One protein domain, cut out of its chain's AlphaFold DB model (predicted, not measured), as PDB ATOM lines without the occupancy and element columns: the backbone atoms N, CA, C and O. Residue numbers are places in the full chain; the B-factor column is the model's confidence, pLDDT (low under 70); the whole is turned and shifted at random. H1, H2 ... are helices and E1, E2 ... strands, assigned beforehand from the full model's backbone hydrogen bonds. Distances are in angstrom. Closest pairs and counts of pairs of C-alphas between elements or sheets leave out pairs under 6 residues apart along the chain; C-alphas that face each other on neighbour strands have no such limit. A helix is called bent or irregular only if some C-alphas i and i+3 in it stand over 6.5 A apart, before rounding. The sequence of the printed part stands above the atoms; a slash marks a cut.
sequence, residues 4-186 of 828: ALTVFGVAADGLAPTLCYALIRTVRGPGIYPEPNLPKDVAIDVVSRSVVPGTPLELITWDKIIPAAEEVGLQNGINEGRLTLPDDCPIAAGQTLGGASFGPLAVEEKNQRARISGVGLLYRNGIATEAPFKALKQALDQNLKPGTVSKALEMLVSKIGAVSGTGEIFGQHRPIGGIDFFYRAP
ATOM      1  N   ALA A   4      27.061  -8.197 -14.564       93.62
ATOM      2  CA  ALA A   4      26.029  -8.724 -13.681       93.62
ATOM      3  C   ALA A   4      25.762 -10.184 -14.044       93.62
ATOM      4  O   ALA A   4      25.507 -10.481 -15.208       93.62
ATOM      5  N   LEU A   5      25.798 -11.070 -13.050       94.06
ATOM      6  CA  LEU A   5      25.380 -12.465 -13.139       94.06
ATOM      7  C   LEU A   5      24.011 -12.610 -12.468       94.06
ATOM      8  O   LEU A   5      23.862 -12.298 -11.289       94.06
ATOM      9  N   THR A   6      23.040 -13.139 -13.205       93.69
ATOM     10  CA  THR A   6      21.712 -13.520 -12.723       93.69
ATOM     11  C   THR A   6      21.540 -15.026 -12.911       93.69
ATOM     12  O   THR A   6      21.617 -15.530 -14.031       93.69
ATOM     13  N   VAL A   7      21.268 -15.754 -11.830       94.56
ATOM     14  CA  VAL A   7      21.023 -17.201 -11.838       94.56
ATOM     15  C   VAL A   7      19.545 -17.464 -11.579       94.56
ATOM     16  O   VAL A   7      18.977 -16.972 -10.603       94.56
ATOM     17  N   PHE A   8      18.920 -18.256 -12.446       94.69
ATOM     18  CA  PHE A   8      17.524 -18.660 -12.347       94.69
ATOM     19  C   PHE A   8      17.429 -20.121 -11.927       94.69
ATOM     20  O   PHE A   8      18.003 -21.000 -12.572       94.69
ATOM     21  N   GLY A   9      16.661 -20.378 -10.877       95.06
ATOM     22  CA  GLY A   9      16.359 -21.708 -10.377       95.06
ATOM     23  C   GLY A   9      14.859 -21.929 -10.253       95.06
ATOM     24  O   GLY A   9      14.076 -20.983 -10.254       95.06
ATOM     25  N   VAL A  10      14.451 -23.184 -10.137       95.06
ATOM     26  CA  VAL A  10      13.058 -23.574  -9.904       95.06
ATOM     27  C   VAL A  10      12.974 -24.319  -8.582       95.06
ATOM     28  O   VAL A  10      13.810 -25.180  -8.313       95.06
ATOM     29  N   ALA A  11      11.973 -23.993  -7.774       94.38
ATOM     30  CA  ALA A  11      11.633 -24.734  -6.566       94.38
ATOM     31  C   ALA A  11      10.125 -24.967  -6.471       94.38
ATOM     32  O   ALA A  11       9.335 -24.322  -7.158       94.38
ATOM     33  N   ALA A  12       9.744 -25.906  -5.617       90.38
ATOM     34  CA  ALA A  12       8.373 -26.196  -5.218       90.38
ATOM     35  C   ALA A  12       8.406 -26.934  -3.872       90.38
ATOM     36  O   ALA A  12       9.484 -27.290  -3.388       90.38
ATOM     37  N   ASP A  13       7.246 -27.212  -3.285       85.94
ATOM     38  CA  ASP A  13       7.170 -28.074  -2.104       85.94
ATOM     39  C   ASP A  13       7.793 -29.447  -2.408       85.94
ATOM     40  O   ASP A  13       7.365 -30.150  -3.321       85.94
ATOM     41  N   GLY A  14       8.840 -29.811  -1.661       81.50
ATOM     42  CA  GLY A  14       9.601 -31.051  -1.872       81.50
ATOM     43  C   GLY A  14      10.666 -30.994  -2.978       81.50
ATOM     44  O   GLY A  14      11.448 -31.935  -3.103       81.50
ATOM     45  N   LEU A  15      10.764 -29.889  -3.725       86.31
ATOM     46  CA  LEU A  15      11.762 -29.679  -4.772       86.31
ATOM     47  C   LEU A  15      12.800 -28.636  -4.335       86.31
ATOM     48  O   LEU A  15      12.506 -27.441  -4.251       86.31
ATOM     49  N   ALA A  16      14.035 -29.091  -4.110       88.50
ATOM     50  CA  ALA A  16      15.167 -28.202  -3.860       88.50
ATOM     51  C   ALA A  16      15.419 -27.262  -5.060       88.50
ATOM     52  O   ALA A  16      15.180 -27.669  -6.206       88.50
ATOM     53  N   PRO A  17      15.925 -26.031  -4.826       92.50
ATOM     54  CA  PRO A  17      16.278 -25.100  -5.894       92.50
ATOM     55  C   PRO A  17      17.132 -25.779  -6.966       92.50
ATOM     56  O   PRO A  17      18.245 -26.220  -6.702       92.50
ATOM     57  N   THR A  18      16.592 -25.885  -8.176       94.00
ATOM     58  CA  THR A  18      17.256 -26.545  -9.304       94.00
ATOM     59  C   THR A  18      17.587 -25.513 -10.367       94.00
ATOM     60  O   THR A  18      16.696 -24.793 -10.820       94.00
ATOM     61  N   LEU A  19      18.858 -25.428 -10.770       94.44
ATOM     62  CA  LEU A  19      19.319 -24.495 -11.798       94.44
ATOM     63  C   LEU A  19      18.562 -24.696 -13.118       94.44
ATOM     64  O   LEU A  19      18.468 -25.804 -13.641       94.44
ATOM     65  N   CYS A  20      18.078 -23.594 -13.679       91.69
ATOM     66  CA  CYS A  20      17.347 -23.553 -14.940       91.69
ATOM     67  C   CYS A  20      18.121 -22.792 -16.023       91.69
ATOM     68  O   CYS A  20      18.218 -23.259 -17.155       91.69
ATOM     69  N   TYR A  21      18.670 -21.622 -15.694       92.81
ATOM     70  CA  TYR A  21      19.305 -20.728 -16.665       92.81
ATOM     71  C   TYR A  21      20.237 -19.745 -15.949       92.81
ATOM     72  O   TYR A  21      19.956 -19.353 -14.816       92.81
ATOM     73  N   ALA A  22      21.317 -19.321 -16.602       93.69
ATOM     74  CA  ALA A  22      22.170 -18.244 -16.108       93.69
ATOM     75  C   ALA A  22      22.356 -17.169 -17.184       93.69
ATOM     76  O   ALA A  22      22.541 -17.468 -18.363       93.69
ATOM     77  N   LEU A  23      22.301 -15.913 -16.756       93.56
ATOM     78  CA  LEU A  23      22.426 -14.738 -17.602       93.56
ATOM     79  C   LEU A  23      23.555 -13.861 -17.081       93.56
ATOM     80  O   LEU A  23      23.559 -13.485 -15.913       93.56
ATOM     81  N   ILE A  24      24.473 -13.500 -17.961       94.94
ATOM     82  CA  ILE A  24      25.545 -12.550 -17.712       94.94
ATOM     83  C   ILE A  24      25.311 -11.355 -18.626       94.94
ATOM     84  O   ILE A  24      24.897 -11.514 -19.777       94.94
ATOM     85  N   ARG A  25      25.554 -10.144 -18.132       93.12
ATOM     86  CA  ARG A  25      25.439  -8.933 -18.949       93.12
ATOM     87  C   ARG A  25      26.364  -7.816 -18.510       93.12
ATOM     88  O   ARG A  25      26.669  -7.704 -17.325       93.12
ATOM     89  N   THR A  26      26.767  -6.971 -19.452       92.31
ATOM     90  CA  THR A  26      27.437  -5.701 -19.142       92.31
ATOM     91  C   THR A  26      26.449  -4.699 -18.554       92.31
ATOM     92  O   THR A  26      25.378  -4.466 -19.114       92.31
ATOM     93  N   VAL A  27      26.812  -4.081 -17.429       91.19
ATOM     94  CA  VAL A  27      25.969  -3.101 -16.731       91.19
ATOM     95  C   VAL A  27      26.758  -1.872 -16.281       91.19
ATOM     96  O   VAL A  27      27.960  -1.936 -16.009       91.19
ATOM     97  N   ARG A  28      26.065  -0.744 -16.098       87.00
ATOM     98  CA  ARG A  28      26.539   0.382 -15.276       87.00
ATOM     99  C   ARG A  28      26.398   0.018 -13.792       87.00
ATOM    100  O   ARG A  28      25.460   0.449 -13.134       87.00
ATOM    101  N   GLY A  29      27.295  -0.843 -13.300       84.19
ATOM    102  CA  GLY A  29      27.320  -1.301 -11.901       84.19
ATOM    103  C   GLY A  29      27.574  -0.170 -10.884       84.19
ATOM    104  O   GLY A  29      27.628   0.999 -11.272       84.19
ATOM    105  N   PRO A  30      27.826  -0.492  -9.600       87.25
ATOM    106  CA  PRO A  30      27.881   0.477  -8.497       87.25
ATOM    107  C   PRO A  30      29.087   1.430  -8.544       87.25
ATOM    108  O   PRO A  30      29.244   2.268  -7.664       87.25
ATOM    109  N   GLY A  31      29.958   1.326  -9.553       86.81
ATOM    110  CA  GLY A  31      31.093   2.227  -9.738       86.81
ATOM    111  C   GLY A  31      32.032   2.227  -8.532       86.81
ATOM    112  O   GLY A  31      32.463   1.173  -8.076       86.81
ATOM    113  N   ILE A  32      32.345   3.423  -8.031       88.38
ATOM    114  CA  ILE A  32      33.204   3.628  -6.857       88.38
ATOM    115  C   ILE A  32      32.403   3.847  -5.566       88.38
ATOM    116  O   ILE A  32      32.987   4.213  -4.550       88.38
ATOM    117  N   TYR A  33      31.076   3.692  -5.569       92.94
ATOM    118  CA  TYR A  33      30.259   3.932  -4.375       92.94
ATOM    119  C   TYR A  33      30.461   2.814  -3.338       92.94
ATOM    120  O   TYR A  33      30.558   1.648  -3.718       92.94
ATOM    121  N   PRO A  34      30.555   3.141  -2.036       90.50
ATOM    122  CA  PRO A  34      30.724   2.125  -1.005       90.50
ATOM    123  C   PRO A  34      29.461   1.260  -0.866       90.50
ATOM    124  O   PRO A  34      28.362   1.657  -1.266       90.50
ATOM    125  N   GLU A  35      29.626   0.081  -0.266       83.69
ATOM    126  CA  GLU A  35      28.498  -0.778   0.101       83.69
ATOM    127  C   GLU A  35      27.578  -0.069   1.114       83.69
ATOM    128  O   GLU A  35      28.061   0.672   1.978       83.69
ATOM    129  N   PRO A  36      26.252  -0.268   1.026       78.19
ATOM    130  CA  PRO A  36      25.303   0.432   1.871       78.19
ATOM    131  C   PRO A  36      25.300  -0.110   3.300       78.19
ATOM    132  O   PRO A  36      25.424  -1.313   3.537       78.19
ATOM    133  N   ASN A  37      25.051   0.774   4.266       82.38
ATOM    134  CA  ASN A  37      24.902   0.374   5.657       82.38
ATOM    135  C   ASN A  37      23.487  -0.165   5.932       82.38
ATOM    136  O   ASN A  37      22.505   0.582   6.043       82.38
ATOM    137  N   LEU A  38      23.377  -1.485   6.063       85.81
ATOM    138  CA  LEU A  38      22.120  -2.182   6.334       85.81
ATOM    139  C   LEU A  38      22.048  -2.674   7.796       85.81
ATOM    140  O   LEU A  38      23.068  -2.798   8.483       85.81
ATOM    141  N   PRO A  39      20.843  -2.890   8.357       84.31
ATOM    142  CA  PRO A  39      20.711  -3.543   9.658       84.31
ATOM    143  C   PRO A  39      21.296  -4.966   9.622       84.31
ATOM    144  O   PRO A  39      21.131  -5.670   8.631       84.31
ATOM    145  N   LYS A  40      21.945  -5.396  10.714       77.69
ATOM    146  CA  LYS A  40      22.671  -6.682  10.792       77.69
ATOM    147  C   LYS A  40      21.789  -7.912  10.534       77.69
ATOM    148  O   LYS A  40      22.285  -8.896  10.003       77.69
ATOM    149  N   ASP A  41      20.506  -7.827  10.881       68.50
ATOM    150  CA  ASP A  41      19.544  -8.932  10.772       68.50
ATOM    151  C   ASP A  41      18.744  -8.909   9.466       68.50
ATOM    152  O   ASP A  41      17.895  -9.770   9.238       68.50
ATOM    153  N   VAL A  42      18.992  -7.927   8.591       69.50
ATOM    154  CA  VAL A  42      18.468  -7.985   7.228       69.50
ATOM    155  C   VAL A  42      19.321  -9.010   6.500       69.50
ATOM    156  O   VAL A  42      20.313  -8.676   5.853       69.50
ATOM    157  N   ALA A  43      18.930 -10.280   6.628       52.81
ATOM    158  CA  ALA A  43      19.228 -11.274   5.619       52.81
ATOM    159  C   ALA A  43      18.638 -10.708   4.330       52.81
ATOM    160  O   ALA A  43      17.426 -10.742   4.111       52.81
ATOM    161  N   ILE A  44      19.482 -10.064   3.529       55.53
ATOM    162  CA  ILE A  44      19.116  -9.720   2.169       55.53
ATOM    163  C   ILE A  44      19.023 -11.082   1.519       55.53
ATOM    164  O   ILE A  44      20.037 -11.658   1.126       55.53
ATOM    165  N   ASP A  45      17.819 -11.640   1.497       52.34
ATOM    166  CA  ASP A  45      17.525 -12.758   0.635       52.34
ATOM    167  C   ASP A  45      17.776 -12.199  -0.767       52.34
ATOM    168  O   ASP A  45      16.941 -11.539  -1.381       52.34
ATOM    169  N   VAL A  46      19.007 -12.381  -1.264       62.00
ATOM    170  CA  VAL A  46      19.395 -12.043  -2.640       62.00
ATOM    171  C   VAL A  46      18.524 -12.833  -3.630       62.00
ATOM    172  O   VAL A  46      18.491 -12.567  -4.830       62.00
ATOM    173  N   VAL A  47      17.806 -13.806  -3.084       79.25
ATOM    174  CA  VAL A  47      16.847 -14.683  -3.696       79.25
ATOM    175  C   VAL A  47      15.477 -14.023  -3.790       79.25
ATOM    176  O   VAL A  47      14.676 -14.024  -2.862       79.25
ATOM    177  N   SER A  48      15.158 -13.536  -4.981       84.62
ATOM    178  CA  SER A  48      13.782 -13.208  -5.342       84.62
ATOM    179  C   SER A  48      13.030 -14.495  -5.670       84.62
ATOM    180  O   SER A  48      13.479 -15.274  -6.511       84.62
ATOM    181  N   ARG A  49      11.847 -14.684  -5.081       88.31
ATOM    182  CA  ARG A  49      10.923 -15.776  -5.419       88.31
ATOM    183  C   ARG A  49       9.685 -15.221  -6.099       88.31
ATOM    184  O   ARG A  49       9.160 -14.186  -5.698       88.31
ATOM    185  N   SER A  50       9.218 -15.889  -7.145       89.31
ATOM    186  CA  SER A  50       7.976 -15.508  -7.810       89.31
ATOM    187  C   SER A  50       7.219 -16.728  -8.308       89.31
ATOM    188  O   SER A  50       7.805 -17.621  -8.913       89.31
ATOM    189  N   VAL A  51       5.910 -16.747  -8.079       91.56
ATOM    190  CA  VAL A  51       5.045 -17.849  -8.511       91.56
ATOM    191  C   VAL A  51       5.017 -17.930 -10.039       91.56
ATOM    192  O   VAL A  51       4.893 -16.908 -10.731       91.56
ATOM    193  N   VAL A  52       5.113 -19.151 -10.563       90.56
ATOM    194  CA  VAL A  52       4.943 -19.458 -11.985       90.56
ATOM    195  C   VAL A  52       3.451 -19.714 -12.244       90.56
ATOM    196  O   VAL A  52       2.900 -20.689 -11.721       90.56
ATOM    197  N   PRO A  53       2.756 -18.857 -13.020       87.75
ATOM    198  CA  PRO A  53       1.297 -18.896 -13.096       87.75
ATOM    199  C   PRO A  53       0.752 -20.241 -13.588       87.75
ATOM    200  O   PRO A  53       1.255 -20.821 -14.548       87.75
ATOM    201  N   GLY A  54      -0.310 -20.726 -12.939       86.44
ATOM    202  CA  GLY A  54      -0.958 -21.989 -13.304       86.44
ATOM    203  C   GLY A  54      -0.152 -23.249 -12.967       86.44
ATOM    204  O   GLY A  54      -0.490 -24.320 -13.468       86.44
ATOM    205  N   THR A  55       0.892 -23.135 -12.139       88.94
ATOM    206  CA  THR A  55       1.729 -24.252 -11.677       88.94
ATOM    207  C   THR A  55       2.016 -24.120 -10.172       88.94
ATOM    208  O   THR A  55       1.896 -23.016  -9.642       88.94
ATOM    209  N   PRO A  56       2.419 -25.201  -9.475       90.69
ATOM    210  CA  PRO A  56       2.886 -25.123  -8.087       90.69
ATOM    211  C   PRO A  56       4.350 -24.652  -7.969       90.69
ATOM    212  O   PRO A  56       4.927 -24.725  -6.890       90.69
ATOM    213  N   LEU A  57       4.979 -24.236  -9.074       94.00
ATOM    214  CA  LEU A  57       6.393 -23.883  -9.104       94.00
ATOM    215  C   LEU A  57       6.622 -22.423  -8.703       94.00
ATOM    216  O   LEU A  57       5.860 -21.518  -9.061       94.00
ATOM    217  N   GLU A  58       7.761 -22.190  -8.067       94.38
ATOM    218  CA  GLU A  58       8.351 -20.879  -7.849       94.38
ATOM    219  C   GLU A  58       9.612 -20.729  -8.702       94.38
ATOM    220  O   GLU A  58      10.499 -21.586  -8.705       94.38
ATOM    221  N   LEU A  59       9.715 -19.605  -9.408       93.56
ATOM    222  CA  LEU A  59      10.962 -19.161 -10.008       93.56
ATOM    223  C   LEU A  59      11.781 -18.443  -8.937       93.56
ATOM    224  O   LEU A  59      11.369 -17.402  -8.416       93.56
ATOM    225  N   ILE A  60      12.951 -18.999  -8.660       93.69
ATOM    226  CA  ILE A  60      13.983 -18.463  -7.786       93.69
ATOM    227  C   ILE A  60      14.974 -17.674  -8.644       93.69
ATOM    228  O   ILE A  60      15.386 -18.129  -9.710       93.69
ATOM    229  N   THR A  61      15.365 -16.479  -8.215       92.12
ATOM    230  CA  THR A  61      16.349 -15.667  -8.937       92.12
ATOM    231  C   THR A  61      17.345 -15.034  -7.988       92.12
ATOM    232  O   THR A  61      16.939 -14.382  -7.031       92.12
ATOM    233  N   TRP A  62      18.628 -15.178  -8.297       92.69
ATOM    234  CA  TRP A  62      19.738 -14.650  -7.513       92.69
ATOM    235  C   TRP A  62      20.662 -13.803  -8.386       92.69
ATOM    236  O   TRP A  62      20.971 -14.212  -9.504       92.69
ATOM    237  N   ASP A  63      21.123 -12.662  -7.868       90.50
ATOM    238  CA  ASP A  63      22.015 -11.756  -8.600       90.50
ATOM    239  C   ASP A  63      23.287 -11.399  -7.861       90.50
ATOM    240  O   ASP A  63      23.272 -11.112  -6.655       90.50
ATOM    241  N   LYS A  64      24.340 -11.216  -8.653       90.81
ATOM    242  CA  LYS A  64      25.619 -10.686  -8.213       90.81
ATOM    243  C   LYS A  64      26.205  -9.751  -9.263       90.81
ATOM    244  O   LYS A  64      26.265 -10.090 -10.442       90.81
ATOM    245  N   ILE A  65      26.651  -8.577  -8.825       90.81
ATOM    246  CA  ILE A  65      27.578  -7.771  -9.619       90.81
ATOM    247  C   ILE A  65      28.965  -8.365  -9.401       90.81
ATOM    248  O   ILE A  65      29.398  -8.530  -8.261       90.81
ATOM    249  N   ILE A  66      29.626  -8.727 -10.490       90.81
ATOM    250  CA  ILE A  66      30.938  -9.359 -10.478       90.81
ATOM    251  C   ILE A  66      31.993  -8.270 -10.252       90.81
ATOM    252  O   ILE A  66      31.991  -7.274 -10.981       90.81
ATOM    253  N   PRO A  67      32.876  -8.413  -9.249       86.00
ATOM    254  CA  PRO A  67      33.966  -7.472  -9.030       86.00
ATOM    255  C   PRO A  67      34.920  -7.424 -10.225       86.00
ATOM    256  O   PRO A  67      35.204  -8.453 -10.834       86.00
ATOM    257  N   ALA A  68      35.519  -6.258 -10.483       83.31
ATOM    258  CA  ALA A  68      36.448  -6.066 -11.602       83.31
ATOM    259  C   ALA A  68      37.611  -7.078 -11.633       83.31
ATOM    260  O   ALA A  68      38.065  -7.469 -12.705       83.31
ATOM    261  N   ALA A  69      38.072  -7.540 -10.465       86.25
ATOM    262  CA  ALA A  69      39.128  -8.549 -10.354       86.25
ATOM    263  C   ALA A  69      38.704  -9.948 -10.854       86.25
ATOM    264  O   ALA A  69      39.557 -10.733 -11.259       86.25
ATOM    265  N   GLU A  70      37.405 -10.258 -10.839       89.00
ATOM    266  CA  GLU A  70      36.843 -11.557 -11.241       89.00
ATOM    267  C   GLU A  70      36.318 -11.555 -12.689       89.00
ATOM    268  O   GLU A  70      36.153 -12.620 -13.285       89.00
ATOM    269  N   GLU A  71      36.096 -10.380 -13.292       89.38
ATOM    270  CA  GLU A  71      35.524 -10.239 -14.643       89.38
ATOM    271  C   GLU A  71      36.334 -10.974 -15.719       89.38
ATOM    272  O   GLU A  71      35.761 -11.676 -16.554       89.38
ATOM    273  N   VAL A  72      37.664 -10.842 -15.687       88.69
ATOM    274  CA  VAL A  72      38.561 -11.472 -16.672       88.69
ATOM    275  C   VAL A  72      38.502 -12.995 -16.561       88.69
ATOM    276  O   VAL A  72      38.408 -13.688 -17.571       88.69
ATOM    277  N   GLY A  73      38.507 -13.523 -15.333       90.25
ATOM    278  CA  GLY A  73      38.391 -14.961 -15.089       90.25
ATOM    279  C   GLY A  73      37.049 -15.515 -15.568       90.25
ATOM    280  O   GLY A  73      37.012 -16.557 -16.218       90.25
ATOM    281  N   LEU A  74      35.960 -14.782 -15.318       91.00
ATOM    282  CA  LEU A  74      34.621 -15.139 -15.775       91.00
ATOM    283  C   LEU A  74      34.527 -15.184 -17.308       91.00
ATOM    284  O   LEU A  74      34.019 -16.154 -17.865       91.00
ATOM    285  N   GLN A  75      35.034 -14.156 -17.996       90.25
ATOM    286  CA  GLN A  75      35.027 -14.091 -19.462       90.25
ATOM    287  C   GLN A  75      35.889 -15.188 -20.094       90.25
ATOM    288  O   GLN A  75      35.444 -15.845 -21.034       90.25
ATOM    289  N   ASN A  76      37.089 -15.426 -19.555       92.00
ATOM    290  CA  ASN A  76      37.950 -16.517 -20.008       92.00
ATOM    291  C   ASN A  76      37.259 -17.871 -19.827       92.00
ATOM    292  O   ASN A  76      37.237 -18.667 -20.762       92.00
ATOM    293  N   GLY A  77      36.599 -18.090 -18.686       93.12
ATOM    294  CA  GLY A  77      35.801 -19.290 -18.449       93.12
ATOM    295  C   GLY A  77      34.723 -19.497 -19.516       93.12
ATOM    296  O   GLY A  77      34.634 -20.579 -20.094       93.12
ATOM    297  N   ILE A  78      33.943 -18.461 -19.843       92.50
ATOM    298  CA  ILE A  78      32.904 -18.543 -20.888       92.50
ATOM    299  C   ILE A  78      33.508 -18.952 -22.236       92.50
ATOM    300  O   ILE A  78      32.969 -19.837 -22.903       92.50
ATOM    301  N   ASN A  79      34.643 -18.356 -22.610       91.25
ATOM    302  CA  ASN A  79      35.355 -18.679 -23.849       91.25
ATOM    303  C   ASN A  79      35.904 -20.116 -23.854       91.25
ATOM    304  O   ASN A  79      35.956 -20.752 -24.902       91.25
ATOM    305  N   GLU A  80      36.266 -20.648 -22.687       94.50
ATOM    306  CA  GLU A  80      36.700 -22.036 -22.486       94.50
ATOM    307  C   GLU A  80      35.529 -23.029 -22.321       94.50
ATOM    308  O   GLU A  80      35.747 -24.228 -22.127       94.50
ATOM    309  N   GLY A  81      34.277 -22.559 -22.379       93.69
ATOM    310  CA  GLY A  81      33.091 -23.398 -22.213       93.69
ATOM    311  C   GLY A  81      32.801 -23.793 -20.760       93.69
ATOM    312  O   GLY A  81      32.177 -24.831 -20.520       93.69
ATOM    313  N   ARG A  82      33.267 -23.009 -19.778       95.06
ATOM    314  CA  ARG A  82      33.134 -23.284 -18.339       95.06
ATOM    315  C   ARG A  82      32.668 -22.066 -17.542       95.06
ATOM    316  O   ARG A  82      33.259 -20.998 -17.610       95.06
ATOM    317  N   LEU A  83      31.662 -22.246 -16.694       94.50
ATOM    318  CA  LEU A  83      31.248 -21.242 -15.712       94.50
ATOM    319  C   LEU A  83      31.175 -21.872 -14.326       94.50
ATOM    320  O   LEU A  83      30.394 -22.796 -14.125       94.50
ATOM    321  N   THR A  84      31.926 -21.346 -13.362       94.25
ATOM    322  CA  THR A  84      31.770 -21.721 -11.951       94.25
ATOM    323  C   THR A  84      30.873 -20.702 -11.271       94.25
ATOM    324  O   THR A  84      31.175 -19.508 -11.271       94.25
ATOM    325  N   LEU A  85      29.749 -21.164 -10.724       92.81
ATOM    326  CA  LEU A  85      28.855 -20.305  -9.963       92.81
ATOM    327  C   LEU A  85      29.480 -19.964  -8.601       92.81
ATOM    328  O   LEU A  85      30.078 -20.843  -7.981       92.81
ATOM    329  N   PRO A  86      29.336 -18.719  -8.117       92.31
ATOM    330  CA  PRO A  86      29.882 -18.317  -6.824       92.31
ATOM    331  C   PRO A  86      29.369 -19.166  -5.647       92.31
ATOM    332  O   PRO A  86      28.225 -19.624  -5.658       92.31
ATOM    333  N   ASP A  87      30.192 -19.336  -4.610       91.06
ATOM    334  CA  ASP A  87      29.852 -20.138  -3.418       91.06
ATOM    335  C   ASP A  87      28.668 -19.567  -2.621       91.06
ATOM    336  O   ASP A  87      27.950 -20.296  -1.939       91.06
ATOM    337  N   ASP A  88      28.423 -18.263  -2.735       89.75
ATOM    338  CA  ASP A  88      27.283 -17.568  -2.137       89.75
ATOM    339  C   ASP A  88      25.991 -17.679  -2.972       89.75
ATOM    340  O   ASP A  88      24.979 -17.068  -2.622       89.75
ATOM    341  N   CYS A  89      25.991 -18.454  -4.067       91.50
ATOM    342  CA  CYS A  89      24.804 -18.705  -4.884       91.50
ATOM    343  C   CYS A  89      23.895 -19.784  -4.252       91.50
ATOM    344  O   CYS A  89      24.232 -20.964  -4.268       91.50
ATOM    345  N   PRO A  90      22.676 -19.461  -3.800       90.88
ATOM    346  CA  PRO A  90      21.809 -20.394  -3.073       90.88
ATOM    347  C   PRO A  90      21.062 -21.395  -3.972       90.88
ATOM    348  O   PRO A  90      20.317 -22.231  -3.470       90.88
ATOM    349  N   ILE A  91      21.213 -21.295  -5.295       93.06
ATOM    350  CA  ILE A  91      20.591 -22.213  -6.264       93.06
ATOM    351  C   ILE A  91      21.543 -23.367  -6.594       93.06
ATOM    352  O   ILE A  91      21.107 -24.502  -6.742       93.06
ATOM    353  N   ALA A  92      22.833 -23.062  -6.751       91.19
ATOM    354  CA  ALA A  92      23.839 -23.984  -7.271       91.19
ATOM    355  C   ALA A  92      25.259 -23.543  -6.852       91.19
ATOM    356  O   ALA A  92      26.137 -23.346  -7.693       91.19
ATOM    357  N   ALA A  93      25.459 -23.330  -5.546       92.44
ATOM    358  CA  ALA A  93      26.714 -22.859  -4.953       92.44
ATOM    359  C   ALA A  93      27.921 -23.684  -5.418       92.44
ATOM    360  O   ALA A  93      27.903 -24.914  -5.325       92.44
ATOM    361  N   GLY A  94      28.957 -23.009  -5.923       91.75
ATOM    362  CA  GLY A  94      30.213 -23.640  -6.344       91.75
ATOM    363  C   GLY A  94      30.089 -24.589  -7.544       91.75
ATOM    364  O   GLY A  94      31.071 -25.218  -7.939       91.75
ATOM    365  N   GLN A  95      28.901 -24.733  -8.145       92.94
ATOM    366  CA  GLN A  95      28.695 -25.658  -9.253       92.94
ATOM    367  C   GLN A  95      29.404 -25.145 -10.512       92.94
ATOM    368  O   GLN A  95      29.124 -24.046 -10.997       92.94
ATOM    369  N   THR A  96      30.275 -25.974 -11.092       93.62
ATOM    370  CA  THR A  96      30.873 -25.717 -12.408       93.62
ATOM    371  C   THR A  96      29.997 -26.291 -13.518       93.62
ATOM    372  O   THR A  96      29.709 -27.487 -13.570       93.62
ATOM    373  N   LEU A  97      29.595 -25.424 -14.438       90.88
ATOM    374  CA  LEU A  97      28.810 -25.726 -15.624       90.88
ATOM    375  C   LEU A  97      29.754 -25.804 -16.823       90.88
ATOM    376  O   LEU A  97      30.386 -24.813 -17.180       90.88
ATOM    377  N   GLY A  98      29.860 -26.989 -17.425       90.81
ATOM    378  CA  GLY A  98      30.648 -27.230 -18.634       90.81
ATOM    379  C   GLY A  98      29.762 -27.449 -19.861       90.81
ATOM    380  O   GLY A  98      28.700 -28.075 -19.762       90.81
ATOM    381  N   GLY A  99      30.202 -26.961 -21.017       91.56
ATOM    382  CA  GLY A  99      29.514 -27.145 -22.293       91.56
ATOM    383  C   GLY A  99      30.308 -26.620 -23.486       91.56
ATOM    384  O   GLY A  99      31.489 -26.305 -23.372       91.56
ATOM    385  N   ALA A 100      29.651 -26.531 -24.641       91.75
ATOM    386  CA  ALA A 100      30.240 -25.944 -25.841       91.75
ATOM    387  C   ALA A 100      30.065 -24.421 -25.817       91.75
ATOM    388  O   ALA A 100      28.940 -23.930 -25.698       91.75
ATOM    389  N   SER A 101      31.159 -23.673 -25.939       93.00
ATOM    390  CA  SER A 101      31.107 -22.219 -26.106       93.00
ATOM    391  C   SER A 101      30.500 -21.847 -27.464       93.00
ATOM    392  O   SER A 101      30.760 -22.517 -28.466       93.00
ATOM    393  N   PHE A 102      29.730 -20.762 -27.529       92.44
ATOM    394  CA  PHE A 102      29.215 -20.211 -28.785       92.44
ATOM    395  C   PHE A 102      29.314 -18.682 -28.818       92.44
ATOM    396  O   PHE A 102      29.439 -18.029 -27.782       92.44
ATOM    397  N   GLY A 103      29.179 -18.118 -30.019       88.25
ATOM    398  CA  GLY A 103      29.236 -16.681 -30.274       88.25
ATOM    399  C   GLY A 103      30.634 -16.181 -30.657       88.25
ATOM    400  O   GLY A 103      31.554 -16.987 -30.796       88.25
ATOM    401  N   PRO A 104      30.791 -14.862 -30.863       91.06
ATOM    402  CA  PRO A 104      29.765 -13.829 -30.703       91.06
ATOM    403  C   PRO A 104      28.698 -13.870 -31.808       91.06
ATOM    404  O   PRO A 104      29.006 -13.998 -32.987       91.06
ATOM    405  N   LEU A 105      27.428 -13.759 -31.419       89.75
ATOM    406  CA  LEU A 105      26.281 -13.627 -32.317       89.75
ATOM    407  C   LEU A 105      25.722 -12.210 -32.192       89.75
ATOM    408  O   LEU A 105      25.418 -11.782 -31.079       89.75
ATOM    409  N   ALA A 106      25.565 -11.502 -33.308       87.88
ATOM    410  CA  ALA A 106      24.826 -10.243 -33.322       87.88
ATOM    411  C   ALA A 106      23.332 -10.524 -33.098       87.88
ATOM    412  O   ALA A 106      22.758 -11.426 -33.712       87.88
ATOM    413  N   VAL A 107      22.717  -9.770 -32.193       86.62
ATOM    414  CA  VAL A 107      21.311  -9.899 -31.818       86.62
ATOM    415  C   VAL A 107      20.550  -8.711 -32.382       86.62
ATOM    416  O   VAL A 107      20.841  -7.566 -32.049       86.62
ATOM    417  N   GLU A 108      19.551  -8.988 -33.217       79.31
ATOM    418  CA  GLU A 108      18.665  -7.947 -33.729       79.31
ATOM    419  C   GLU A 108      17.713  -7.474 -32.622       79.31
ATOM    420  O   GLU A 108      16.924  -8.250 -32.074       79.31
ATOM    421  N   GLU A 109      17.753  -6.181 -32.308       76.44
ATOM    422  CA  GLU A 109      16.872  -5.576 -31.319       76.44
ATOM    423  C   GLU A 109      15.781  -4.738 -31.970       76.44
ATOM    424  O   GLU A 109      16.026  -3.714 -32.607       76.44
ATOM    425  N   LYS A 110      14.530  -5.111 -31.712       66.25
ATOM    426  CA  LYS A 110      13.385  -4.286 -32.089       66.25
ATOM    427  C   LYS A 110      13.251  -3.165 -31.056       66.25
ATOM    428  O   LYS A 110      12.828  -3.414 -29.931       66.25
ATOM    429  N   ASN A 111      13.574  -1.932 -31.450       64.38
ATOM    430  CA  ASN A 111      13.505  -0.708 -30.630       64.38
ATOM    431  C   ASN A 111      14.606  -0.524 -29.562       64.38
ATOM    432  O   ASN A 111      14.417   0.311 -28.681       64.38
ATOM    433  N   GLN A 112      15.711  -1.284 -29.612       66.56
ATOM    434  CA  GLN A 112      16.891  -1.094 -28.735       66.56
ATOM    435  C   GLN A 112      16.566  -1.043 -27.237       66.56
ATOM    436  O   GLN A 112      17.039  -0.199 -26.479       66.56
ATOM    437  N   ARG A 113      15.692  -1.953 -26.807       69.25
ATOM    438  CA  ARG A 113      15.197  -2.014 -25.429       69.25
ATOM    439  C   ARG A 113      15.979  -2.968 -24.539       69.25
ATOM    440  O   ARG A 113      15.637  -3.077 -23.359       69.25
ATOM    441  N   ALA A 114      16.984  -3.684 -25.057       78.12
ATOM    442  CA  ALA A 114      17.767  -4.555 -24.198       78.12
ATOM    443  C   ALA A 114      18.549  -3.702 -23.202       78.12
ATOM    444  O   ALA A 114      19.382  -2.874 -23.573       78.12
ATOM    445  N   ARG A 115      18.271  -3.939 -21.921       81.81
ATOM    446  CA  ARG A 115      18.931  -3.274 -20.801       81.81
ATOM    447  C   ARG A 115      20.295  -3.904 -20.594       81.81
ATOM    448  O   ARG A 115      20.427  -4.867 -19.832       81.81
ATOM    449  N   ILE A 116      21.233  -3.454 -21.419       88.12
ATOM    450  CA  ILE A 116      22.609  -3.927 -21.511       88.12
ATOM    451  C   ILE A 116      23.453  -2.713 -21.866       88.12
ATOM    452  O   ILE A 116      23.288  -2.127 -22.939       88.12
ATOM    453  N   SER A 117      24.348  -2.345 -20.955       88.56
ATOM    454  CA  SER A 117      25.151  -1.131 -21.084       88.56
ATOM    455  C   SER A 117      26.265  -1.278 -22.115       88.56
ATOM    456  O   SER A 117      26.787  -2.380 -22.330       88.56
ATOM    457  N   GLY A 118      26.658  -0.145 -22.698       86.88
ATOM    458  CA  GLY A 118      27.562  -0.045 -23.841       86.88
ATOM    459  C   GLY A 118      26.873   0.522 -25.079       86.88
ATOM    460  O   GLY A 118      25.712   0.927 -25.022       86.88
ATOM    461  N   VAL A 119      27.598   0.550 -26.196       84.56
ATOM    462  CA  VAL A 119      27.153   1.208 -27.436       84.56
ATOM    463  C   VAL A 119      27.143   0.265 -28.639       84.56
ATOM    464  O   VAL A 119      27.941  -0.672 -28.706       84.56
ATOM    465  N   GLY A 120      26.254   0.540 -29.595       86.06
ATOM    466  CA  GLY A 120      26.170  -0.169 -30.874       86.06
ATOM    467  C   GLY A 120      25.494  -1.534 -30.772       86.06
ATOM    468  O   GLY A 120      24.595  -1.723 -29.951       86.06
ATOM    469  N   LEU A 121      25.930  -2.496 -31.592       87.69
ATOM    470  CA  LEU A 121      25.326  -3.828 -31.672       87.69
ATOM    471  C   LEU A 121      25.287  -4.552 -30.327       87.69
ATOM    472  O   LEU A 121      26.252  -4.576 -29.558       87.69
ATOM    473  N   LEU A 122      24.170  -5.239 -30.103       89.00
ATOM    474  CA  LEU A 122      24.058  -6.215 -29.040       89.00
ATOM    475  C   LEU A 122      24.663  -7.546 -29.483       89.00
ATOM    476  O   LEU A 122      24.208  -8.157 -30.449       89.00
ATOM    477  N   TYR A 123      25.645  -8.026 -28.732       91.44
ATOM    478  CA  TYR A 123      26.236  -9.341 -28.919       91.44
ATOM    479  C   TYR A 123      25.753 -10.326 -27.866       91.44
ATOM    480  O   TYR A 123      25.455  -9.970 -26.723       91.44
ATOM    481  N   ARG A 124      25.730 -11.593 -28.269       92.62
ATOM    482  CA  ARG A 124      25.470 -12.746 -27.416       92.62
ATOM    483  C   ARG A 124      26.537 -13.812 -27.638       92.62
ATOM    484  O   ARG A 124      26.729 -14.286 -28.756       92.62
ATOM    485  N   ASN A 125      27.183 -14.235 -26.568       94.19
ATOM    486  CA  ASN A 125      27.988 -15.450 -26.485       94.19
ATOM    487  C   ASN A 125      27.512 -16.275 -25.286       94.19
ATOM    488  O   ASN A 125      26.569 -15.892 -24.593       94.19
ATOM    489  N   GLY A 126      28.102 -17.439 -25.055       93.62
ATOM    490  CA  GLY A 126      27.683 -18.255 -23.926       93.62
ATOM    491  C   GLY A 126      28.134 -19.695 -24.009       93.62
ATOM    492  O   GLY A 126      29.021 -20.042 -24.784       93.62
ATOM    493  N   ILE A 127      27.491 -20.529 -23.195       92.69
ATOM    494  CA  ILE A 127      27.777 -21.957 -23.078       92.69
ATOM    495  C   ILE A 127      26.482 -22.730 -23.322       92.69
ATOM    496  O   ILE A 127      25.495 -22.585 -22.592       92.69
ATOM    497  N   ALA A 128      26.498 -23.581 -24.343       89.25
ATOM    498  CA  ALA A 128      25.450 -24.549 -24.615       89.25
ATOM    499  C   ALA A 128      25.739 -25.843 -23.843       89.25
ATOM    500  O   ALA A 128      26.762 -26.499 -24.054       89.25
ATOM    501  N   THR A 129      24.839 -26.216 -22.936       86.69
ATOM    502  CA  THR A 129      24.938 -27.448 -22.147       86.69
ATOM    503  C   THR A 129      23.552 -28.043 -21.919       86.69
ATOM    504  O   THR A 129      22.569 -27.327 -21.762       86.69
ATOM    505  N   GLU A 130      23.451 -29.372 -21.927       86.88
ATOM    506  CA  GLU A 130      22.187 -30.067 -21.648       86.88
ATOM    507  C   GLU A 130      22.021 -30.400 -20.162       86.88
ATOM    508  O   GLU A 130      20.934 -30.791 -19.737       86.88
ATOM    509  N   ALA A 131      23.091 -30.288 -19.366       87.75
ATOM    510  CA  ALA A 131      23.108 -30.786 -17.994       87.75
ATOM    511  C   ALA A 131      22.042 -30.126 -17.095       87.75
ATOM    512  O   ALA A 131      21.269 -30.871 -16.483       87.75
ATOM    513  N   PRO A 132      21.896 -28.783 -17.048       88.25
ATOM    514  CA  PRO A 132      20.871 -28.161 -16.214       88.25
ATOM    515  C   PRO A 132      19.457 -28.440 -16.732       88.25
ATOM    516  O   PRO A 132      18.550 -28.662 -15.937       88.25
ATOM    517  N   PHE A 133      19.258 -28.518 -18.055       89.19
ATOM    518  CA  PHE A 133      17.953 -28.870 -18.624       89.19
ATOM    519  C   PHE A 133      17.537 -30.300 -18.264       89.19
ATOM    520  O   PHE A 133      16.401 -30.515 -17.847       89.19
ATOM    521  N   LYS A 134      18.446 -31.278 -18.377       90.00
ATOM    522  CA  LYS A 134      18.176 -32.673 -17.991       90.00
ATOM    523  C   LYS A 134      17.854 -32.784 -16.503       90.00
ATOM    524  O   LYS A 134      16.869 -33.434 -16.159       90.00
ATOM    525  N   ALA A 135      18.633 -32.116 -15.650       90.19
ATOM    526  CA  ALA A 135      18.396 -32.083 -14.210       90.19
ATOM    527  C   ALA A 135      17.036 -31.451 -13.874       90.19
ATOM    528  O   ALA A 135      16.248 -32.042 -13.139       90.19
ATOM    529  N   LEU A 136      16.715 -30.301 -14.477       90.81
ATOM    530  CA  LEU A 136      15.429 -29.636 -14.289       90.81
ATOM    531  C   LEU A 136      14.270 -30.508 -14.773       90.81
ATOM    532  O   LEU A 136      13.300 -30.689 -14.047       90.81
ATOM    533  N   LYS A 137      14.357 -31.076 -15.979       90.25
ATOM    534  CA  LYS A 137      13.304 -31.939 -16.526       90.25
ATOM    535  C   LYS A 137      13.062 -33.146 -15.623       90.25
ATOM    536  O   LYS A 137      11.913 -33.429 -15.311       90.25
ATOM    537  N   GLN A 138      14.124 -33.817 -15.176       92.00
ATOM    538  CA  GLN A 138      14.018 -34.940 -14.244       92.00
ATOM    539  C   GLN A 138      13.334 -34.521 -12.939       92.00
ATOM    540  O   GLN A 138      12.442 -35.217 -12.460       92.00
ATOM    541  N   ALA A 139      13.713 -33.367 -12.392       90.19
ATOM    542  CA  ALA A 139      13.115 -32.835 -11.180       90.19
ATOM    543  C   ALA A 139      11.623 -32.498 -11.363       90.19
ATOM    544  O   ALA A 139      10.805 -32.806 -10.497       90.19
ATOM    545  N   LEU A 140      11.239 -31.923 -12.505       90.62
ATOM    546  CA  LEU A 140       9.842 -31.626 -12.828       90.62
ATOM    547  C   LEU A 140       9.018 -32.897 -13.078       90.62
ATOM    548  O   LEU A 140       7.900 -32.986 -12.579       90.62
ATOM    549  N   ASP A 141       9.565 -33.885 -13.791       90.75
ATOM    550  CA  ASP A 141       8.909 -35.176 -14.043       90.75
ATOM    551  C   ASP A 141       8.612 -35.930 -12.729       90.75
ATOM    552  O   ASP A 141       7.618 -36.647 -12.642       90.75
ATOM    553  N   GLN A 142       9.448 -35.755 -11.698       90.12
ATOM    554  CA  GLN A 142       9.268 -36.376 -10.379       90.12
ATOM    555  C   GLN A 142       8.261 -35.642  -9.481       90.12
ATOM    556  O   GLN A 142       7.622 -36.281  -8.646       90.12
ATOM    557  N   ASN A 143       8.128 -34.320  -9.625       88.62
ATOM    558  CA  ASN A 143       7.363 -33.478  -8.694       88.62
ATOM    559  C   ASN A 143       6.035 -32.952  -9.266       88.62
ATOM    560  O   ASN A 143       5.192 -32.459  -8.516       88.62
ATOM    561  N   LEU A 144       5.818 -33.041 -10.581       88.81
ATOM    562  CA  LEU A 144       4.592 -32.587 -11.235       88.81
ATOM    563  C   LEU A 144       3.743 -33.751 -11.749       88.81
ATOM    564  O   LEU A 144       4.214 -34.860 -11.987       88.81
ATOM    565  N   LYS A 145       2.451 -33.480 -11.969       88.44
ATOM    566  CA  LYS A 145       1.537 -34.468 -12.556       88.44
ATOM    567  C   LYS A 145       1.971 -34.815 -13.990       88.44
ATOM    568  O   LYS A 145       2.314 -33.894 -14.747       88.44
ATOM    569  N   PRO A 146       1.874 -36.090 -14.414       85.19
ATOM    570  CA  PRO A 146       2.152 -36.486 -15.792       85.19
ATOM    571  C   PRO A 146       1.400 -35.612 -16.806       85.19
ATOM    572  O   PRO A 146       0.233 -35.279 -16.607       85.19
ATOM    573  N   GLY A 147       2.084 -35.200 -17.876       83.06
ATOM    574  CA  GLY A 147       1.522 -34.335 -18.924       83.06
ATOM    575  C   GLY A 147       1.527 -32.829 -18.622       83.06
ATOM    576  O   GLY A 147       1.228 -32.043 -19.515       83.06
ATOM    577  N   THR A 148       1.906 -32.391 -17.413       88.62
ATOM    578  CA  THR A 148       1.932 -30.950 -17.061       88.62
ATOM    579  C   THR A 148       3.291 -30.271 -17.257       88.62
ATOM    580  O   THR A 148       3.358 -29.043 -17.301       88.62
ATOM    581  N   VAL A 149       4.365 -31.047 -17.441       87.81
ATOM    582  CA  VAL A 149       5.748 -30.543 -17.536       87.81
ATOM    583  C   VAL A 149       5.957 -29.616 -18.736       87.81
ATOM    584  O   VAL A 149       6.579 -28.572 -18.575       87.81
ATOM    585  N   SER A 150       5.388 -29.925 -19.910       86.44
ATOM    586  CA  SER A 150       5.516 -29.057 -21.100       86.44
ATOM    587  C   SER A 150       4.952 -27.660 -20.838       86.44
ATOM    588  O   SER A 150       5.638 -26.660 -21.033       86.44
ATOM    589  N   LYS A 151       3.733 -27.596 -20.288       87.81
ATOM    590  CA  LYS A 151       3.090 -26.334 -19.912       87.81
ATOM    591  C   LYS A 151       3.896 -25.596 -18.843       87.81
ATOM    592  O   LYS A 151       4.036 -24.381 -18.911       87.81
ATOM    593  N   ALA A 152       4.443 -26.311 -17.860       89.62
ATOM    594  CA  ALA A 152       5.280 -25.702 -16.832       89.62
ATOM    595  C   ALA A 152       6.563 -25.085 -17.416       89.62
ATOM    596  O   ALA A 152       6.910 -23.962 -17.054       89.62
ATOM    597  N   LEU A 153       7.227 -25.769 -18.354       89.31
ATOM    598  CA  LEU A 153       8.410 -25.257 -19.052       89.31
ATOM    599  C   LEU A 153       8.087 -24.022 -19.903       89.31
ATOM    600  O   LEU A 153       8.827 -23.044 -19.845       89.31
ATOM    601  N   GLU A 154       6.966 -24.013 -20.626       87.88
ATOM    602  CA  GLU A 154       6.506 -22.833 -21.379       87.88
ATOM    603  C   GLU A 154       6.264 -21.626 -20.460       87.88
ATOM    604  O   GLU A 154       6.728 -20.513 -20.735       87.88
ATOM    605  N   MET A 155       5.592 -21.843 -19.324       89.88
ATOM    606  CA  MET A 155       5.353 -20.790 -18.335       89.88
ATOM    607  C   MET A 155       6.656 -20.300 -17.690       89.88
ATOM    608  O   MET A 155       6.800 -19.101 -17.439       89.88
ATOM    609  N   LEU A 156       7.628 -21.191 -17.466       90.50
ATOM    610  CA  LEU A 156       8.967 -20.837 -16.989       90.50
ATOM    611  C   LEU A 156       9.733 -19.995 -18.014       90.50
ATOM    612  O   LEU A 156      10.275 -18.957 -17.640       90.50
ATOM    613  N   VAL A 157       9.739 -20.382 -19.294       89.06
ATOM    614  CA  VAL A 157      10.356 -19.605 -20.385       89.06
ATOM    615  C   VAL A 157       9.789 -18.188 -20.422       89.06
ATOM    616  O   VAL A 157      10.546 -17.214 -20.409       89.06
ATOM    617  N   SER A 158       8.459 -18.072 -20.412       85.88
ATOM    618  CA  SER A 158       7.769 -16.782 -20.405       85.88
ATOM    619  C   SER A 158       8.152 -15.945 -19.179       85.88
ATOM    620  O   SER A 158       8.527 -14.777 -19.309       85.88
ATOM    621  N   LYS A 159       8.155 -16.556 -17.985       88.88
ATOM    622  CA  LYS A 159       8.494 -15.873 -16.731       88.88
ATOM    623  C   LYS A 159       9.954 -15.415 -16.690       88.88
ATOM    624  O   LYS A 159      10.211 -14.280 -16.296       88.88
ATOM    625  N   ILE A 160      10.904 -16.247 -17.123       89.62
ATOM    626  CA  ILE A 160      12.326 -15.878 -17.224       89.62
ATOM    627  C   ILE A 160      12.496 -14.731 -18.222       89.62
ATOM    628  O   ILE A 160      13.249 -13.798 -17.950       89.62
ATOM    629  N   GLY A 161      11.766 -14.742 -19.342       85.50
ATOM    630  CA  GLY A 161      11.738 -13.631 -20.295       85.50
ATOM    631  C   GLY A 161      11.384 -12.295 -19.640       85.50
ATOM    632  O   GLY A 161      12.151 -11.337 -19.753       85.50
ATOM    633  N   ALA A 162      10.285 -12.263 -18.886       83.00
ATOM    634  CA  ALA A 162       9.838 -11.070 -18.171       83.00
ATOM    635  C   ALA A 162      10.824 -10.625 -17.069       83.00
ATOM    636  O   ALA A 162      11.154  -9.446 -16.952       83.00
ATOM    637  N   VAL A 163      11.340 -11.565 -16.264       86.25
ATOM    638  CA  VAL A 163      12.215 -11.253 -15.114       86.25
ATOM    639  C   VAL A 163      13.629 -10.858 -15.547       86.25
ATOM    640  O   VAL A 163      14.253  -9.991 -14.933       86.25
ATOM    641  N   SER A 164      14.146 -11.463 -16.616       85.50
ATOM    642  CA  SER A 164      15.475 -11.143 -17.146       85.50
ATOM    643  C   SER A 164      15.529  -9.801 -17.873       85.50
ATOM    644  O   SER A 164      16.622  -9.278 -18.047       85.50
ATOM    645  N   GLY A 165      14.394  -9.247 -18.318       80.00
ATOM    646  CA  GLY A 165      14.373  -8.062 -19.185       80.00
ATOM    647  C   GLY A 165      14.825  -8.343 -20.626       80.00
ATOM    648  O   GLY A 165      15.009  -7.414 -21.400       80.00
ATOM    649  N   THR A 166      14.990  -9.617 -21.003       80.69
ATOM    650  CA  THR A 166      15.375 -10.038 -22.368       80.69
ATOM    651  C   THR A 166      14.225 -10.751 -23.094       80.69
ATOM    652  O   THR A 166      14.438 -11.472 -24.067       80.69
ATOM    653  N   GLY A 167      12.988 -10.611 -22.601       78.06
ATOM    654  CA  GLY A 167      11.794 -11.246 -23.169       78.06
ATOM    655  C   GLY A 167      11.550 -10.878 -24.633       78.06
ATOM    656  O   GLY A 167      11.296 -11.765 -25.444       78.06
ATOM    657  N   GLU A 168      11.721  -9.601 -24.986       75.56
ATOM    658  CA  GLU A 168      11.551  -9.104 -26.361       75.56
ATOM    659  C   GLU A 168      12.598  -9.668 -27.344       75.56
ATOM    660  O   GLU A 168      12.330  -9.734 -28.540       75.56
ATOM    661  N   ILE A 169      13.757 -10.119 -26.845       78.50
ATOM    662  CA  ILE A 169      14.858 -10.652 -27.664       78.50
ATOM    663  C   ILE A 169      14.563 -12.085 -28.120       78.50
ATOM    664  O   ILE A 169      14.739 -12.428 -29.284       78.50
ATOM    665  N   PHE A 170      14.118 -12.939 -27.196       73.19
ATOM    666  CA  PHE A 170      13.956 -14.373 -27.461       73.19
ATOM    667  C   PHE A 170      12.524 -14.803 -27.774       73.19
ATOM    668  O   PHE A 170      12.320 -15.872 -28.355       73.19
ATOM    669  N   GLY A 171      11.523 -14.028 -27.348       72.44
ATOM    670  CA  GLY A 171      10.125 -14.445 -27.414       72.44
ATOM    671  C   GLY A 171       9.917 -15.836 -26.798       72.44
ATOM    672  O   GLY A 171      10.340 -16.102 -25.673       72.44
ATOM    673  N   GLN A 172       9.284 -16.735 -27.557       66.12
ATOM    674  CA  GLN A 172       9.008 -18.118 -27.143       66.12
ATOM    675  C   GLN A 172      10.208 -19.072 -27.300       66.12
ATOM    676  O   GLN A 172      10.149 -20.200 -26.826       66.12
ATOM    677  N   HIS A 173      11.305 -18.643 -27.932       70.69
ATOM    678  CA  HIS A 173      12.439 -19.507 -28.292       70.69
ATOM    679  C   HIS A 173      13.603 -19.452 -27.295       70.69
ATOM    680  O   HIS A 173      14.738 -19.785 -27.642       70.69
ATOM    681  N   ARG A 174      13.364 -19.009 -26.057       77.75
ATOM    682  CA  ARG A 174      14.432 -18.945 -25.055       77.75
ATOM    683  C   ARG A 174      14.924 -20.359 -24.711       77.75
ATOM    684  O   ARG A 174      14.104 -21.194 -24.327       77.75
ATOM    685  N   PRO A 175      16.240 -20.618 -24.760       75.62
ATOM    686  CA  PRO A 175      16.778 -21.888 -24.303       75.62
ATOM    687  C   PRO A 175      16.682 -21.998 -22.776       75.62
ATOM    688  O   PRO A 175      17.022 -21.067 -22.047       75.62
ATOM    689  N   ILE A 176      16.250 -23.162 -22.290       81.56
ATOM    690  CA  ILE A 176      16.434 -23.579 -20.897       81.56
ATOM    691  C   ILE A 176      17.708 -24.421 -20.826       81.56
ATOM    692  O   ILE A 176      17.995 -25.203 -21.728       81.56
ATOM    693  N   GLY A 177      18.462 -24.273 -19.742       79.44
ATOM    694  CA  GLY A 177      19.667 -25.048 -19.467       79.44
ATOM    695  C   GLY A 177      20.955 -24.468 -20.036       79.44
ATOM    696  O   GLY A 177      21.988 -25.116 -19.945       79.44
ATOM    697  N   GLY A 178      20.912 -23.256 -20.593       85.44
ATOM    698  CA  GLY A 178      22.081 -22.561 -21.127       85.44
ATOM    699  C   GLY A 178      22.610 -21.450 -20.223       85.44
ATOM    700  O   GLY A 178      21.972 -21.044 -19.246       85.44
ATOM    701  N   ILE A 179      23.779 -20.947 -20.605       92.38
ATOM    702  CA  ILE A 179      24.379 -19.731 -20.062       92.38
ATOM    703  C   ILE A 179      24.488 -18.748 -21.215       92.38
ATOM    704  O   ILE A 179      25.142 -19.061 -22.208       92.38
ATOM    705  N   ASP A 180      23.879 -17.576 -21.074       93.19
ATOM    706  CA  ASP A 180      24.020 -16.490 -22.039       93.19
ATOM    707  C   ASP A 180      24.803 -15.343 -21.423       93.19
ATOM    708  O   ASP A 180      24.491 -14.897 -20.322       93.19
ATOM    709  N   PHE A 181      25.779 -14.831 -22.156       94.44
ATOM    710  CA  PHE A 181      26.433 -13.569 -21.877       94.44
ATOM    711  C   PHE A 181      26.075 -12.580 -22.980       94.44
ATOM    712  O   PHE A 181      26.318 -12.813 -24.163       94.44
ATOM    713  N   PHE A 182      25.452 -11.478 -22.581       93.38
ATOM    714  CA  PHE A 182      25.157 -10.387 -23.481       93.38
ATOM    715  C   PHE A 182      26.010  -9.162 -23.203       93.38
ATOM    716  O   PHE A 182      26.186  -8.750 -22.057       93.38
ATOM    717  N   TYR A 183      26.487  -8.528 -24.260       92.50
ATOM    718  CA  TYR A 183      27.303  -7.337 -24.119       92.50
ATOM    719  C   TYR A 183      27.204  -6.448 -25.347       92.50
ATOM    720  O   TYR A 183      26.850  -6.890 -26.438       92.50
ATOM    721  N   ARG A 184      27.554  -5.184 -25.152       88.81
ATOM    722  CA  ARG A 184      27.829  -4.231 -26.225       88.81
ATOM    723  C   ARG A 184      29.294  -3.823 -26.177       88.81
ATOM    724  O   ARG A 184      29.994  -4.113 -25.199       88.81
ATOM    725  N   ALA A 185      29.752  -3.128 -27.215       83.19
ATOM    726  CA  ALA A 185      31.066  -2.506 -27.174       83.19
ATOM    727  C   ALA A 185      31.161  -1.553 -25.961       83.19
ATOM    728  O   ALA A 185      30.152  -0.947 -25.570       83.19
ATOM    729  N   PRO A 186      32.343  -1.423 -25.331       75.44
ATOM    730  CA  PRO A 186      32.531  -0.498 -24.221       75.44
ATOM    731  C   PRO A 186      32.085   0.913 -24.603       75.44
ATOM    732  O   PRO A 186      32.498   1.437 -25.633       75.44
TER     733      PRO A 186
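This is residues 4 to 186 of the 828 residues of an uncharacterized protein of Pararobbsia alpina (UniProt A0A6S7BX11). A twisted sheet of seven strands runs through the domain, with H2 and H3 on one face and H1 on the other, making three layers. The small hairpin of E5 and E6 sits next to H1, H4 folds back along H3, and residues 31 to 44 stick out as a free loop. The printed part has 183 residues with nine named strands and four named helices, in the order E1 E2 E3 E4 H1 E5 E6 E7 E8 H2 H3 H4 E9, and its class is mixed, helices and strands. The large sheet, E3 E4 E1 E2 E9 E8 E7, is mixed; the whole is compact, with a radius of gyration of the C-alphas of 16.6 A and spans of 48 by 44 by 32 A.

E1, residues 4 to 12, and E2, residues 15 to 26, form an antiparallel hairpin, with N 6 and O 23 2.8 A apart. Edge strand E3, residues 47 to 51, and E4, residues 58 to 66, form another, with N 48 and O 61 at 2.8 A. E4 is also antiparallel to E1, with N 7 and O 62 at 2.8 A. H1, residues 68 to 79, is on the sheet and irregular, only just: C-alphas 69 and 72 are 7.0 A apart. E5, residues 82 to 84, and E6, residues 96 to 98, form a hairpin, with N 83 and O 97 at 2.9 A; the closest C-alphas of H1 and E5 are those of Gly 77 and Leu 83, 5.7 A. Edge strand E7, residues 100 to 107, forms a hairpin with E8, residues 119 to 128, with N 105 and O 124 at 2.8 A. H2, residues 131 to 143, lies over E1 and E2 at a height over the sheet of 8.9 A. H3, residues 149 to 164, lies over E4 and E1, also at 8.9 A, on the opposite face from H1. H2 and H3 only just touch, with 3 pairs of C-alphas within 8 A, the closest those of Leu 140 and Val 149, 6.3 A. H4, residues 167 to 173, is irregular, with C-alphas 169 and 172 9.5 A apart, and not on the sheet; it forms a helical hairpin with residues 154 to 161 of H3, closest at C-alphas Gly 161 and Gly 167, 3.7 A. E9, residues 179 to 185, is parallel to E2, with N 24 and O 180 at 2.7 A, and antiparallel to E8, with N 125 and O 181 at 2.9 A. In H2 and H3 every O i to N i+4 pair is within hydrogen-bond range; in H1 6 of 8 are, in H4 1 of 3, beside 1 of 4 O i to N i+3 pairs.

E1 begins at C-alpha 4, (26.029, -8.724, -13.681), and E9 ends at C-alpha 185, (31.066, -2.506, -27.174). From first to last C-alpha, E2 measures 32.0 A, E1 26.2 A, E8 26.0 A, E4 25.5 A and H3 21.7 A.

The C-alphas farthest apart, of Ile 32 and Pro 146, are 51.5 A apart. The printed part has no cut; the links E2 to E3, E5 to E6 and E7 to E8 are long. The pLDDT is under 70 at residues 41 to 46, 110 to 113 and 172.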